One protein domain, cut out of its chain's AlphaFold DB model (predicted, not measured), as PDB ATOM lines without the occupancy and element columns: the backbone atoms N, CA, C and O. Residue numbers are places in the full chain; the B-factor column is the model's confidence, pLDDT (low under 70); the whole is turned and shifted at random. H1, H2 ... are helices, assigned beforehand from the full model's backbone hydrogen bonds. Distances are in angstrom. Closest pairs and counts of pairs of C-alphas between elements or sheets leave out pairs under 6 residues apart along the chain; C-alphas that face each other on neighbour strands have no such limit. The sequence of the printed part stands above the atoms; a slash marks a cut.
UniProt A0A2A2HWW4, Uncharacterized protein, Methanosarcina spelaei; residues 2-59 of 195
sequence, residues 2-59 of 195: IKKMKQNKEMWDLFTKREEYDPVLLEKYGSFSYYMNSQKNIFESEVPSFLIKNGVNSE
ATOM      1  N   ILE A   2      58.833 -15.641 -15.360       72.06
ATOM      2  CA  ILE A   2      58.064 -15.339 -14.130       72.06
ATOM      3  C   ILE A   2      57.801 -13.836 -13.983       72.06
ATOM      4  O   ILE A   2      56.702 -13.434 -13.634       72.06
ATOM      5  N   LYS A   3      58.777 -12.988 -14.340       80.06
ATOM      6  CA  LYS A   3      58.596 -11.528 -14.379       80.06
ATOM      7  C   LYS A   3      57.448 -11.080 -15.302       80.06
ATOM      8  O   LYS A   3      56.733 -10.163 -14.934       80.06
ATOM      9  N   LYS A   4      57.248 -11.740 -16.452       80.62
ATOM     10  CA  LYS A   4      56.130 -11.456 -17.375       80.62
ATOM     11  C   LYS A   4      54.797 -11.937 -16.800       80.62
ATOM     12  O   LYS A   4      53.805 -11.236 -16.899       80.62
ATOM     13  N   MET A   5      54.787 -13.097 -16.145       82.19
ATOM     14  CA  MET A   5      53.591 -13.599 -15.464       82.19
ATOM     15  C   MET A   5      53.192 -12.689 -14.296       82.19
ATOM     16  O   MET A   5      52.033 -12.335 -14.184       82.19
ATOM     17  N   LYS A   6      54.158 -12.205 -13.502       84.56
ATOM     18  CA  LYS A   6      53.931 -11.219 -12.428       84.56
ATOM     19  C   LYS A   6      53.383  -9.873 -12.924       84.56
ATOM     20  O   LYS A   6      52.774  -9.158 -12.140       84.56
ATOM     21  N   GLN A   7      53.610  -9.511 -14.190       87.38
ATOM     22  CA  GLN A   7      53.028  -8.304 -14.795       87.38
ATOM     23  C   GLN A   7      51.537  -8.479 -15.115       87.38
ATOM     24  O   GLN A   7      50.812  -7.489 -15.167       87.38
ATOM     25  N   ASN A   8      51.070  -9.717 -15.294       88.62
ATOM     26  CA  ASN A   8      49.657 -10.037 -15.454       88.62
ATOM     27  C   ASN A   8      49.098 -10.541 -14.113       88.62
ATOM     28  O   ASN A   8      49.299 -11.691 -13.729       88.62
ATOM     29  N   LYS A   9      48.392  -9.658 -13.399       88.75
ATOM     30  CA  LYS A   9      47.854  -9.947 -12.064       88.75
ATOM     31  C   LYS A   9      46.945 -11.179 -12.053       88.75
ATOM     32  O   LYS A   9      47.098 -12.011 -11.173       88.75
ATOM     33  N   GLU A  10      46.057 -11.313 -13.032       88.31
ATOM     34  CA  GLU A  10      45.122 -12.439 -13.124       88.31
ATOM     35  C   GLU A  10      45.865 -13.766 -13.316       88.31
ATOM     36  O   GLU A  10      45.669 -14.707 -12.549       88.31
ATOM     37  N   MET A  11      46.826 -13.805 -14.243       87.44
ATOM     38  CA  MET A  11      47.676 -14.983 -14.452       87.44
ATOM     39  C   MET A  11      48.527 -15.320 -13.229       87.44
ATOM     40  O   MET A  11      48.763 -16.491 -12.938       87.44
ATOM     41  N   TRP A  12      49.019 -14.307 -12.516       88.62
ATOM     42  CA  TRP A  12      49.789 -14.506 -11.293       88.62
ATOM     43  C   TRP A  12      48.921 -15.045 -10.152       88.62
ATOM     44  O   TRP A  12      49.335 -15.958  -9.438       88.62
ATOM     45  N   ASP A  13      47.711 -14.516 -10.003       87.94
ATOM     46  CA  ASP A  13      46.743 -14.961  -9.005       87.94
ATOM     47  C   ASP A  13      46.300 -16.404  -9.276       87.94
ATOM     48  O   ASP A  13      46.239 -17.205  -8.343       87.94
ATOM     49  N   LEU A  14      46.100 -16.759 -10.549       86.19
ATOM     50  CA  LEU A  14      45.809 -18.124 -10.978       86.19
ATOM     51  C   LEU A  14      46.987 -19.072 -10.717       86.19
ATOM     52  O   LEU A  14      46.810 -20.129 -10.117       86.19
ATOM     53  N   PHE A  15      48.204 -18.683 -11.109       85.38
ATOM     54  CA  PHE A  15      49.417 -19.479 -10.882       85.38
ATOM     55  C   PHE A  15      49.682 -19.736  -9.393       85.38
ATOM     56  O   PHE A  15      50.090 -20.829  -9.010       85.38
ATOM     57  N   THR A  16      49.447 -18.730  -8.550       84.94
ATOM     58  CA  THR A  16      49.630 -18.835  -7.095       84.94
ATOM     59  C   THR A  16      48.417 -19.416  -6.374       84.94
ATOM     60  O   THR A  16      48.483 -19.608  -5.161       84.94
ATOM     61  N   LYS A  17      47.324 -19.701  -7.099       83.75
ATOM     62  CA  LYS A  17      46.038 -20.146  -6.547       83.75
ATOM     63  C   LYS A  17      45.531 -19.222  -5.438       83.75
ATOM     64  O   LYS A  17      44.967 -19.691  -4.458       83.75
ATOM     65  N   ARG A  18      45.739 -17.903  -5.561       84.50
ATOM     66  CA  ARG A  18      45.486 -16.927  -4.481       84.50
ATOM     67  C   ARG A  18      44.084 -17.053  -3.877       84.50
ATOM     68  O   ARG A  18      43.935 -16.917  -2.670       84.50
ATOM     69  N   GLU A  19      43.085 -17.309  -4.717       83.94
ATOM     70  CA  GLU A  19      41.685 -17.502  -4.318       83.94
ATOM     71  C   GLU A  19      41.503 -18.674  -3.336       83.94
ATOM     72  O   GLU A  19      40.779 -18.538  -2.355       83.94
ATOM     73  N   GLU A  20      42.234 -19.779  -3.529       82.56
ATOM     74  CA  GLU A  20      42.198 -20.952  -2.639       82.56
ATOM     75  C   GLU A  20      42.748 -20.647  -1.236       82.56
ATOM     76  O   GLU A  20      42.519 -21.408  -0.300       82.56
ATOM     77  N   TYR A  21      43.467 -19.532  -1.081       78.88
ATOM     78  CA  TYR A  21      44.038 -19.076   0.185       78.88
ATOM     79  C   TYR A  21      43.292 -17.879   0.789       78.88
ATOM     80  O   TYR A  21      43.721 -17.380   1.833       78.88
ATOM     81  N   ASP A  22      42.209 -17.397   0.166       81.00
ATOM     82  CA  ASP A  22      41.429 -16.278   0.697       81.00
ATOM     83  C   ASP A  22      40.655 -16.720   1.953       81.00
ATOM     84  O   ASP A  22      39.749 -17.550   1.846       81.00
ATOM     85  N   PRO A  23      40.942 -16.157   3.145       78.31
ATOM     86  CA  PRO A  23      40.262 -16.531   4.383       78.31
ATOM     87  C   PRO A  23      38.737 -16.395   4.340       78.31
ATOM     88  O   PRO A  23      38.061 -17.042   5.136       78.31
ATOM     89  N   VAL A  24      38.200 -15.555   3.450       81.69
ATOM     90  CA  VAL A  24      36.754 -15.363   3.269       81.69
ATOM     91  C   VAL A  24      36.111 -16.555   2.558       81.69
ATOM     92  O   VAL A  24      34.952 -16.869   2.820       81.69
ATOM     93  N   LEU A  25      36.856 -17.226   1.677       79.81
ATOM     94  CA  LEU A  25      36.378 -18.354   0.868       79.81
ATOM     95  C   LEU A  25      36.699 -19.717   1.498       79.81
ATOM     96  O   LEU A  25      36.247 -20.752   1.009       79.81
ATOM     97  N   LEU A  26      37.477 -19.725   2.580       78.69
ATOM     98  CA  LEU A  26      37.831 -20.934   3.308       78.69
ATOM     99  C   LEU A  26      36.674 -21.423   4.185       78.69
ATOM    100  O   LEU A  26      36.093 -20.685   4.981       78.69
ATOM    101  N   GLU A  27      36.395 -22.719   4.104       75.44
ATOM    102  CA  GLU A  27      35.456 -23.389   4.996       75.44
ATOM    103  C   GLU A  27      36.059 -23.584   6.403       75.44
ATOM    104  O   GLU A  27      37.225 -23.288   6.673       75.44
ATOM    105  N   LYS A  28      35.269 -24.152   7.325       66.25
ATOM    106  CA  LYS A  28      35.619 -24.357   8.745       66.25
ATOM    107  C   LYS A  28      36.996 -25.003   8.981       66.25
ATOM    108  O   LYS A  28      37.623 -24.737  10.007       66.25
ATOM    109  N   TYR A  29      37.457 -25.844   8.055       62.28
ATOM    110  CA  TYR A  29      38.736 -26.548   8.148       62.28
ATOM    111  C   TYR A  29      39.808 -25.993   7.209       62.28
ATOM    112  O   TYR A  29      40.851 -26.615   7.054       62.28
ATOM    113  N   GLY A  30      39.617 -24.816   6.613       64.81
ATOM    114  CA  GLY A  30      40.572 -24.269   5.651       64.81
ATOM    115  C   GLY A  30      40.585 -25.028   4.323       64.81
ATOM    116  O   GLY A  30      41.591 -24.979   3.622       64.81
ATOM    117  N   SER A  31      39.502 -25.747   4.008       68.31
ATOM    118  CA  SER A  31      39.231 -26.299   2.682       68.31
ATOM    119  C   SER A  31      38.638 -25.217   1.784       68.31
ATOM    120  O   SER A  31      37.821 -24.410   2.229       68.31
ATOM    121  N   PHE A  32      39.046 -25.214   0.518       79.38
ATOM    122  CA  PHE A  32      38.463 -24.374  -0.518       79.38
ATOM    123  C   PHE A  32      37.502 -25.204  -1.370       79.38
ATOM    124  O   PHE A  32      37.875 -26.255  -1.897       79.38
ATOM    125  N   SER A  33      36.262 -24.738  -1.507       80.69
ATOM    126  CA  SER A  33      35.253 -25.440  -2.295       80.69
ATOM    127  C   SER A  33      35.370 -25.076  -3.769       80.69
ATOM    128  O   SER A  33      35.268 -23.907  -4.139       80.69
ATOM    129  N   TYR A  34      35.489 -26.080  -4.640       80.31
ATOM    130  CA  TYR A  34      35.527 -25.869  -6.093       80.31
ATOM    131  C   TYR A  34      34.321 -25.060  -6.611       80.31
ATOM    132  O   TYR A  34      34.432 -24.282  -7.562       80.31
ATOM    133  N   TYR A  35      33.157 -25.179  -5.965       80.56
ATOM    134  CA  TYR A  35      31.973 -24.400  -6.330       80.56
ATOM    135  C   TYR A  35      32.173 -22.889  -6.194       80.56
ATOM    136  O   TYR A  35      31.543 -22.140  -6.940       80.56
ATOM    137  N   MET A  36      33.076 -22.448  -5.320       80.69
ATOM    138  CA  MET A  36      33.419 -21.036  -5.151       80.69
ATOM    139  C   MET A  36      34.490 -20.553  -6.131       80.69
ATOM    140  O   MET A  36      34.614 -19.352  -6.305       80.69
ATOM    141  N   ASN A  37      35.189 -21.462  -6.824       82.06
ATOM    142  CA  ASN A  37      36.263 -21.118  -7.757       82.06
ATOM    143  C   ASN A  37      35.771 -20.229  -8.905       82.06
ATOM    144  O   ASN A  37      34.826 -20.603  -9.611       82.06
ATOM    145  N   SER A  38      36.441 -19.097  -9.114       81.62
ATOM    146  CA  SER A  38      36.250 -18.219 -10.271       81.62
ATOM    147  C   SER A  38      36.556 -18.920 -11.604       81.62
ATOM    148  O   SER A  38      35.890 -18.673 -12.610       81.62
ATOM    149  N   GLN A  39      37.494 -19.869 -11.598       81.38
ATOM    150  CA  GLN A  39      37.898 -20.669 -12.751       81.38
ATOM    151  C   GLN A  39      37.053 -21.940 -12.852       81.38
ATOM    152  O   GLN A  39      37.251 -22.916 -12.126       81.38
ATOM    153  N   LYS A  40      36.078 -21.923 -13.767       80.00
ATOM    154  CA  LYS A  40      35.156 -23.050 -14.001       80.00
ATOM    155  C   LYS A  40      35.603 -24.009 -15.101       80.00
ATOM    156  O   LYS A  40      35.047 -25.102 -15.211       80.00
ATOM    157  N   ASN A  41      36.563 -23.610 -15.934       81.75
ATOM    158  CA  ASN A  41      37.046 -24.462 -17.010       81.75
ATOM    159  C   ASN A  41      38.092 -25.446 -16.472       81.75
ATOM    160  O   ASN A  41      39.218 -25.069 -16.172       81.75
ATOM    161  N   ILE A  42      37.705 -26.715 -16.346       81.25
ATOM    162  CA  ILE A  42      38.593 -27.799 -15.896       81.25
ATOM    163  C   ILE A  42      39.348 -28.475 -17.043       81.25
ATOM    164  O   ILE A  42      40.272 -29.246 -16.796       81.25
ATOM    165  N   PHE A  43      38.931 -28.232 -18.288       83.62
ATOM    166  CA  PHE A  43      39.478 -28.906 -19.464       83.62
ATOM    167  C   PHE A  43      40.671 -28.162 -20.055       83.62
ATOM    168  O   PHE A  43      41.521 -28.779 -20.693       83.62
ATOM    169  N   GLU A  44      40.758 -26.854 -19.823       80.31
ATOM    170  CA  GLU A  44      41.853 -26.026 -20.311       80.31
ATOM    171  C   GLU A  44      42.597 -25.382 -19.150       80.31
ATOM    172  O   GLU A  44      42.003 -24.794 -18.250       80.31
ATOM    173  N   SER A  45      43.924 -25.476 -19.184       82.12
ATOM    174  CA  SER A  45      44.777 -24.804 -18.214       82.12
ATOM    175  C   SER A  45      45.424 -23.579 -18.857       82.12
ATOM    176  O   SER A  45      46.253 -23.687 -19.770       82.12
ATOM    177  N   GLU A  46      45.045 -22.395 -18.378       86.50
ATOM    178  CA  GLU A  46      45.544 -21.119 -18.900       86.50
ATOM    179  C   GLU A  46      47.031 -20.913 -18.589       86.50
ATOM    180  O   GLU A  46      47.779 -20.390 -19.416       86.50
ATOM    181  N   VAL A  47      47.486 -21.378 -17.422       86.31
ATOM    182  CA  VAL A  47      48.865 -21.197 -16.941       86.31
ATOM    183  C   VAL A  47      49.896 -21.894 -17.842       86.31
ATOM    184  O   VAL A  47      50.762 -21.192 -18.370       86.31
ATOM    185  N   PRO A  48      49.830 -23.218 -18.099       83.88
ATOM    186  CA  PRO A  48      50.743 -23.883 -19.031       83.88
ATOM    187  C   PRO A  48      50.676 -23.278 -20.434       83.88
ATOM    188  O   PRO A  48      51.712 -23.028 -21.048       83.88
ATOM    189  N   SER A  49      49.470 -22.962 -20.916       86.44
ATOM    190  CA  SER A  49      49.264 -22.355 -22.234       86.44
ATOM    191  C   SER A  49      49.960 -20.997 -22.359       86.44
ATOM    192  O   SER A  49      50.617 -20.716 -23.363       86.44
ATOM    193  N   PHE A  50      49.857 -20.152 -21.329       86.62
ATOM    194  CA  PHE A  50      50.547 -18.867 -21.260       86.62
ATOM    195  C   PHE A  50      52.066 -19.041 -21.225       86.62
ATOM    196  O   PHE A  50      52.781 -18.309 -21.912       86.62
ATOM    197  N   LEU A  51      52.565 -20.004 -20.451       85.00
ATOM    198  CA  LEU A  51      53.993 -20.291 -20.334       85.00
ATOM    199  C   LEU A  51      54.588 -20.749 -21.672       85.00
ATOM    200  O   LEU A  51      55.581 -20.168 -22.114       85.00
ATOM    201  N   ILE A  52      53.945 -21.700 -22.354       84.81
ATOM    202  CA  ILE A  52      54.371 -22.199 -23.672       84.81
ATOM    203  C   ILE A  52      54.381 -21.057 -24.697       84.81
ATOM    204  O   ILE A  52      55.398 -20.818 -25.347       84.81
ATOM    205  N   LYS A  53      53.300 -20.264 -24.775       86.94
ATOM    206  CA  LYS A  53      53.226 -19.083 -25.662       86.94
ATOM    207  C   LYS A  53      54.329 -18.054 -25.391       86.94
ATOM    208  O   LYS A  53      54.712 -17.313 -26.291       86.94
ATOM    209  N   ASN A  54      54.835 -17.989 -24.159       86.38
ATOM    210  CA  ASN A  54      55.902 -17.072 -23.755       86.38
ATOM    211  C   ASN A  54      57.311 -17.689 -23.818       86.38
ATOM    212  O   ASN A  54      58.250 -17.080 -23.294       86.38
ATOM    213  N   GLY A  55      57.467 -18.841 -24.479       81.62
ATOM    214  CA  GLY A  55      58.761 -19.457 -24.770       81.62
ATOM    215  C   GLY A  55      59.230 -20.491 -23.746       81.62
ATOM    216  O   GLY A  55      60.427 -20.754 -23.681       81.62
ATOM    217  N   VAL A  56      58.330 -21.060 -22.931       80.44
ATOM    218  CA  VAL A  56      58.649 -22.286 -22.180       80.44
ATOM    219  C   VAL A  56      58.637 -23.465 -23.129       80.44
ATOM    220  O   VAL A  56      57.578 -23.857 -23.616       80.44
ATOM    221  N   ASN A  57      59.806 -24.061 -23.322       71.56
ATOM    222  CA  ASN A  57      59.911 -25.363 -23.953       71.56
ATOM    223  C   ASN A  57      59.679 -26.433 -22.888       71.56
ATOM    224  O   ASN A  57      60.403 -26.506 -21.899       71.56
ATOM    225  N   SER A  58      58.668 -27.271 -23.094       66.69
ATOM    226  CA  SER A  58      58.381 -28.431 -22.244       66.69
ATOM    227  C   SER A  58      59.241 -29.645 -22.615       66.69
ATOM    228  O   SER A  58      58.799 -30.783 -22.464       66.69
ATOM    229  N   GLU A  59      60.422 -29.422 -23.193       66.88
ATOM    230  CA  GLU A  59      61.271 -30.513 -23.645       66.88
ATOM    231  C   GLU A  59      61.783 -31.303 -22.446       66.88
ATOM    232  O   GLU A  59      62.267 -30.765 -21.450       66.88
TER     233      GLU A  59
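Overview. This is residues 2 to 59 of the 195 residues of an uncharacterized protein of Methanosarcina spelaei (UniProt A0A2A2HWW4). The printed part is an elongated, open loop of chain that runs out and folds back: three short helices, H1, H2 and H3, follow one another in a stepped row, and a long stretch without named elements, residues 22 to 45, swings round the far end and returns to H4. H4 comes back beside the start of the path, packing crosswise on H2 and near H1, while the tail after it reaches the end opposite the turn at Lys 28. The 58 printed residues hold four named helices, in the order H1, H2, H3, H4, and no named strand. The class is all helix, though under half of the residues, 25 of 58, are in named elements. The whole is loose, with a radius of gyration of the C-alphas of 13.5 A, and spans 41 by 24 by 18 A.

Arrangement. H1, residues 2 to 7, and H2, residues 9 to 15, only just touch, with 3 pairs of C-alphas within 8 A, and touch only at the corner by their link. Their closest C-alphas, those of Lys 6 and Trp 12, are 5.4 A apart. Their lines stand at a steep tilt of 39 degrees, and they run opposite ways. H3, residues 18 to 21, is close to H2 but not clearly touching; their closest C-alphas, those of Asp 13 and Glu 19, are 7.3 A apart. H4, residues 46 to 53, touches H2, with the C-alphas of Phe 15 and Val 47 closest at 6.3 A. The lines of H2 and H4 are about perpendicular, at 79 degrees. H1 and H4 are near each other, with 5 pairs of C-alphas within 10 A. H3 is apart from H1 and from H4. In H1, H2 and H4 every O i to N i+4 pair is within hydrogen-bond range; H3 is too short for such a pair, and its one O i to N i+3 pair is within range.

Along the chain. H1 begins at C-alpha 2, at (58.064, -15.339, -14.130), and measures 8.7 A from first to last C-alpha. H2 measures 9.7 A and ends at C-alpha 15, at (49.417, -19.479, -10.882). H3 has four residues, Arg 18 to Tyr 21. H4, the longest helix with 8 residues, measures 10.4 A and ends at C-alpha 53, at (53.226, -19.083, -25.662).

Size, cuts and confidence. The two C-alphas farthest apart, those of Lys 28 and Glu 59, are 41.8 A apart. The links H1 to H2 and H2 to H3 are tight, and the link H3 to H4, with 24 residues, is long. The printed part has no cut. The mean pLDDT of the printed part is 81.0, and residues 28 to 31 and 58 to 59 are under 70.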